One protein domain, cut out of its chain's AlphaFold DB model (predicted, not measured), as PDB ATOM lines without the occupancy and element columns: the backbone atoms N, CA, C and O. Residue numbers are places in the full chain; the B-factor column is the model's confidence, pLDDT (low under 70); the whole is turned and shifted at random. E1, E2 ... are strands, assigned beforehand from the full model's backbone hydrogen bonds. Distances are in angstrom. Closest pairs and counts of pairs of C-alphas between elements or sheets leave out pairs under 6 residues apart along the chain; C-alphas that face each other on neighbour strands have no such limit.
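What this domain is: This is residues 73 to 114 of the 114 residues of an uncharacterized protein of Labrenzia aggregata (strain ATCC 25650 / DSM 13394 / JCM 20685 / NBRC 16684 / NCIMB 2208 / IAM 12614 / B1) (UniProt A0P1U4). What is the picture? Two small antiparallel sheets stand partly face to face with a gap between: the meander E1 E2 E3, each strand the antiparallel neighbour of the one before, and the hairpin E4 E5. What makes it? The printed part has 42 residues, all strand by class, with no named helix and five named strands, E1 to E5. It is only just compact, close to loose, with a radius of gyration of the C-alphas of 10.6 A, and flat, 31 by 24 by 10 A.

How they stand to each other: How do the first strands pair? E1, residues 73 to 78, and E2, residues 81 to 86, form a hairpin at 160 degrees, with N 76 and O 83 within hydrogen-bond range at 3.0 A. E2 and E3, residues 89 to 93, form another at 153 degrees, with N 91 and O 84 at 2.8 A. What follows? E4, residues 98 to 103, and E5, residues 106 to 111, form a hairpin at 167 degrees, with N 101 and O 108 at 2.9 A. E3 and E4 meet only through their link.

Where its parts are: Where are the ends? E1 begins at C-alpha 73 (8.003, 0.740, -2.440) and E5 ends at C-alpha 111 (16.598, 1.481, 15.936). How long are the strands? E1 to E5 measure 15.7, 16.0, 12.8, 16.2 and 16.9 A.

The domain as a whole: How large is it? The two C-alphas farthest apart, of Asp 88 and Asp 114, are 32.4 A apart. Is it continuous and sure? The printed part has no cut, and its links are tight. Residues 73, 89, 104 to 105 and 113 to 114 have pLDDT under 70.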
ATOM      1  N   TYR A  73       8.427   0.897  -3.819       68.81
ATOM      2  CA  TYR A  73       8.003   0.740  -2.440       68.81
ATOM      3  C   TYR A  73       6.777   1.578  -2.080       68.81
ATOM      4  O   TYR A  73       6.615   2.718  -2.513       68.81
ATOM      5  N   VAL A  74       5.936   1.002  -1.222       77.56
ATOM      6  CA  VAL A  74       4.766   1.632  -0.606       77.56
ATOM      7  C   VAL A  74       4.949   1.574   0.902       77.56
ATOM      8  O   VAL A  74       5.310   0.530   1.441       77.56
ATOM      9  N   ILE A  75       4.713   2.693   1.577       78.31
ATOM     10  CA  ILE A  75       4.760   2.782   3.036       78.31
ATOM     11  C   ILE A  75       3.348   3.085   3.523       78.31
ATOM     12  O   ILE A  75       2.765   4.093   3.123       78.31
ATOM     13  N   ASP A  76       2.805   2.223   4.374       80.06
ATOM     14  CA  ASP A  76       1.484   2.372   4.978       80.06
ATOM     15  C   ASP A  76       1.512   2.078   6.482       80.06
ATOM     16  O   ASP A  76       2.427   1.446   7.007       80.06
ATOM     17  N   VAL A  77       0.518   2.591   7.206       74.81
ATOM     18  CA  VAL A  77       0.330   2.316   8.635       74.81
ATOM     19  C   VAL A  77      -1.013   1.629   8.797       74.81
ATOM     20  O   VAL A  77      -2.050   2.207   8.474       74.81
ATOM     21  N   VAL A  78      -0.989   0.396   9.293       75.69
ATOM     22  CA  VAL A  78      -2.184  -0.429   9.500       75.69
ATOM     23  C   VAL A  78      -2.121  -0.985  10.915       75.69
ATOM     24  O   VAL A  78      -1.088  -1.518  11.322       75.69
ATOM     25  N   ASP A  79      -3.201  -0.821  11.679       79.00
ATOM     26  CA  ASP A  79      -3.307  -1.256  13.081       79.00
ATOM     27  C   ASP A  79      -2.192  -0.701  13.990       79.00
ATOM     28  O   ASP A  79      -1.701  -1.372  14.896       79.00
ATOM     29  N   GLY A  80      -1.744   0.530  13.718       71.31
ATOM     30  CA  GLY A  80      -0.665   1.186  14.466       71.31
ATOM     31  C   GLY A  80       0.741   0.662  14.158       71.31
ATOM     32  O   GLY A  80       1.690   1.078  14.817       71.31
ATOM     33  N   ARG A  81       0.897  -0.216  13.160       73.44
ATOM     34  CA  ARG A  81       2.195  -0.751  12.728       73.44
ATOM     35  C   ARG A  81       2.597  -0.177  11.382       73.44
ATOM     36  O   ARG A  81       1.784  -0.122  10.458       73.44
ATOM     37  N   MET A  82       3.862   0.213  11.266       76.56
ATOM     38  CA  MET A  82       4.424   0.661  10.000       76.56
ATOM     39  C   MET A  82       4.702  -0.553   9.115       76.56
ATOM     40  O   MET A  82       5.373  -1.506   9.517       76.56
ATOM     41  N   ARG A  83       4.179  -0.509   7.896       80.81
ATOM     42  CA  ARG A  83       4.378  -1.509   6.856       80.81
ATOM     43  C   ARG A  83       5.141  -0.865   5.712       80.81
ATOM     44  O   ARG A  83       4.821   0.229   5.255       80.81
ATOM     45  N   VAL A  84       6.186  -1.548   5.267       80.19
ATOM     46  CA  VAL A  84       6.958  -1.164   4.088       80.19
ATOM     47  C   VAL A  84       6.850  -2.296   3.092       80.19
ATOM     48  O   VAL A  84       7.390  -3.378   3.300       80.19
ATOM     49  N   ARG A  85       6.130  -2.062   2.004       78.94
ATOM     50  CA  ARG A  85       6.042  -2.986   0.880       78.94
ATOM     51  C   ARG A  85       7.112  -2.605  -0.119       78.94
ATOM     52  O   ARG A  85       7.143  -1.461  -0.544       78.94
ATOM     53  N   PHE A  86       7.962  -3.543  -0.499       76.38
ATOM     54  CA  PHE A  86       8.924  -3.392  -1.581       76.38
ATOM     55  C   PHE A  86       8.787  -4.600  -2.498       76.38
ATOM     56  O   PHE A  86       9.037  -5.730  -2.075       76.38
ATOM     57  N   ARG A  87       8.369  -4.362  -3.745       74.25
ATOM     58  CA  ARG A  87       8.015  -5.423  -4.703       74.25
ATOM     59  C   ARG A  87       6.959  -6.385  -4.127       74.25
ATOM     60  O   ARG A  87       5.829  -5.976  -3.870       74.25
ATOM     61  N   ASP A  88       7.321  -7.647  -3.936       75.88
ATOM     62  CA  ASP A  88       6.513  -8.736  -3.382       75.88
ATOM     63  C   ASP A  88       6.712  -8.935  -1.871       75.88
ATOM     64  O   ASP A  88       6.017  -9.736  -1.247       75.88
ATOM     65  N   THR A  89       7.632  -8.187  -1.262       66.94
ATOM     66  CA  THR A  89       8.000  -8.337   0.144       66.94
ATOM     67  C   THR A  89       7.375  -7.234   0.991       66.94
ATOM     68  O   THR A  89       7.372  -6.064   0.615       66.94
ATOM     69  N   THR A  90       6.849  -7.602   2.159       80.88
ATOM     70  CA  THR A  90       6.325  -6.656   3.153       80.88
ATOM     71  C   THR A  90       7.128  -6.769   4.438       80.88
ATOM     72  O   THR A  90       7.220  -7.848   5.020       80.88
ATOM     73  N   PHE A  91       7.679  -5.652   4.895       79.50
ATOM     74  CA  PHE A  91       8.362  -5.521   6.174       79.50
ATOM     75  C   PHE A  91       7.410  -4.882   7.180       79.50
ATOM     76  O   PHE A  91       6.836  -3.829   6.901       79.50
ATOM     77  N   ILE A  92       7.252  -5.512   8.341       83.44
ATOM     78  CA  ILE A  92       6.603  -4.894   9.499       83.44
ATOM     79  C   ILE A  92       7.710  -4.309  10.360       83.44
ATOM     80  O   ILE A  92       8.677  -4.998  10.687       83.44
ATOM     81  N   VAL A  93       7.582  -3.029  10.674       78.00
ATOM     82  CA  VAL A  93       8.572  -2.293  11.447       78.00
ATOM     83  C   VAL A  93       7.914  -1.914  12.762       78.00
ATOM     84  O   VAL A  93       7.043  -1.045  12.810       78.00
ATOM     85  N   ASP A  94       8.322  -2.621  13.812       75.19
ATOM     86  CA  ASP A  94       7.819  -2.459  15.169       75.19
ATOM     87  C   ASP A  94       8.874  -1.728  16.009       75.19
ATOM     88  O   ASP A  94      10.037  -2.120  16.026       75.19
ATOM     89  N   GLY A  95       8.477  -0.674  16.721       70.56
ATOM     90  CA  GLY A  95       9.372   0.100  17.585       70.56
ATOM     91  C   GLY A  95       9.300   1.605  17.338       70.56
ATOM     92  O   GLY A  95       8.696   2.076  16.373       70.56
ATOM     93  N   ALA A  96       9.902   2.377  18.240       72.31
ATOM     94  CA  ALA A  96       9.948   3.828  18.127       72.31
ATOM     95  C   ALA A  96      11.110   4.264  17.220       72.31
ATOM     96  O   ALA A  96      12.215   3.739  17.310       72.31
ATOM     97  N   LYS A  97      10.847   5.253  16.355       74.06
ATOM     98  CA  LYS A  97      11.848   5.943  15.516       74.06
ATOM     99  C   LYS A  97      12.773   5.004  14.701       74.06
ATOM    100  O   LYS A  97      13.994   5.166  14.750       74.06
ATOM    101  N   PRO A  98      12.233   4.049  13.922       77.69
ATOM    102  CA  PRO A  98      13.059   3.215  13.059       77.69
ATOM    103  C   PRO A  98      13.674   4.034  11.914       77.69
ATOM    104  O   PRO A  98      12.993   4.825  11.257       77.69
ATOM    105  N   LEU A  99      14.947   3.787  11.618       79.00
ATOM    106  CA  LEU A  99      15.611   4.224  10.395       79.00
ATOM    107  C   LEU A  99      15.686   3.048   9.418       79.00
ATOM    108  O   LEU A  99      16.397   2.069   9.647       79.00
ATOM    109  N   ILE A 100      14.960   3.156   8.307       77.75
ATOM    110  CA  ILE A 100      14.881   2.111   7.282       77.75
ATOM    111  C   ILE A 100      15.686   2.551   6.067       77.75
ATOM    112  O   ILE A 100      15.454   3.620   5.506       77.75
ATOM    113  N   THR A 101      16.623   1.710   5.635       78.44
ATOM    114  CA  THR A 101      17.401   1.921   4.411       78.44
ATOM    115  C   THR A 101      17.083   0.825   3.402       78.44
ATOM    116  O   THR A 101      17.328  -0.356   3.659       78.44
ATOM    117  N   LEU A 102      16.574   1.232   2.238       73.88
ATOM    118  CA  LEU A 102      16.269   0.353   1.112       73.88
ATOM    119  C   LEU A 102      17.319   0.546   0.014       73.88
ATOM    120  O   LEU A 102      17.501   1.651  -0.498       73.88
ATOM    121  N   LYS A 103      18.010  -0.531  -0.352       72.62
ATOM    122  CA  LYS A 103      18.925  -0.604  -1.498       72.62
ATOM    123  C   LYS A 103      18.521  -1.799  -2.372       72.62
ATOM    124  O   LYS A 103      17.961  -2.766  -1.853       72.62
ATOM    125  N   PRO A 104      18.810  -1.794  -3.685       67.44
ATOM    126  CA  PRO A 104      18.606  -2.982  -4.508       67.44
ATOM    127  C   PRO A 104      19.297  -4.207  -3.887       67.44
ATOM    128  O   PRO A 104      20.502  -4.186  -3.651       67.44
ATOM    129  N   GLY A 105      18.523  -5.251  -3.577       66.56
ATOM    130  CA  GLY A 105      19.026  -6.486  -2.961       66.56
ATOM    131  C   GLY A 105      19.410  -6.387  -1.479       66.56
ATOM    132  O   GLY A 105      19.920  -7.362  -0.935       66.56
ATOM    133  N   HIS A 106      19.183  -5.250  -0.811       70.62
ATOM    134  CA  HIS A 106      19.559  -5.074   0.589       70.62
ATOM    135  C   HIS A 106      18.575  -4.177   1.346       70.62
ATOM    136  O   HIS A 106      18.349  -3.022   0.986       70.62
ATOM    137  N   VAL A 107      18.059  -4.688   2.463       74.50
ATOM    138  CA  VAL A 107      17.184  -3.955   3.384       74.50
ATOM    139  C   VAL A 107      17.822  -3.963   4.765       74.50
ATOM    140  O   VAL A 107      18.186  -5.023   5.267       74.50
ATOM    141  N   SER A 108      17.960  -2.790   5.382       78.75
ATOM    142  CA  SER A 108      18.412  -2.675   6.773       78.75
ATOM    143  C   SER A 108      17.492  -1.775   7.578       78.75
ATOM    144  O   SER A 108      17.079  -0.716   7.101       78.75
ATOM    145  N   VAL A 109      17.239  -2.184   8.816       80.19
ATOM    146  CA  VAL A 109      16.474  -1.435   9.812       80.19
ATOM    147  C   VAL A 109      17.403  -1.158  10.989       80.19
ATOM    148  O   VAL A 109      18.077  -2.069  11.466       80.19
ATOM    149  N   GLN A 110      17.463   0.094  11.426       79.69
ATOM    150  CA  GLN A 110      18.196   0.513  12.617       79.69
ATOM    151  C   GLN A 110      17.215   1.163  13.585       79.69
ATOM    152  O   GLN A 110      16.392   1.980  13.178       79.69
ATOM    153  N   TYR A 111      17.315   0.810  14.859       79.62
ATOM    154  CA  TYR A 111      16.598   1.481  15.936       79.62
ATOM    155  C   TYR A 111      17.616   2.332  16.687       79.62
ATOM    156  O   TYR A 111      18.718   1.858  16.965       79.62
ATOM    157  N   GLY A 112      17.288   3.599  16.943       74.38
ATOM    158  CA  GLY A 112      18.104   4.416  17.838       74.38
ATOM    159  C   GLY A 112      17.999   3.880  19.265       74.38
ATOM    160  O   GLY A 112      16.923   3.438  19.665       74.38
ATOM    161  N   GLU A 113      19.099   3.907  20.014       61.78
ATOM    162  CA  GLU A 113      19.023   3.842  21.477       61.78
ATOM    163  C   GLU A 113      18.415   5.169  21.967       61.78
ATOM    164  O   GLU A 113      18.814   6.237  21.491       61.78
ATOM    165  N   ASP A 114      17.396   5.087  22.827       57.25
ATOM    166  CA  ASP A 114      16.777   6.253  23.477       57.25
ATOM    167  C   ASP A 114      17.732   6.926  24.478       57.25
ATOM    168  O   ASP A 114      18.458   6.202  25.201       57.25
TER     169      ASP A 114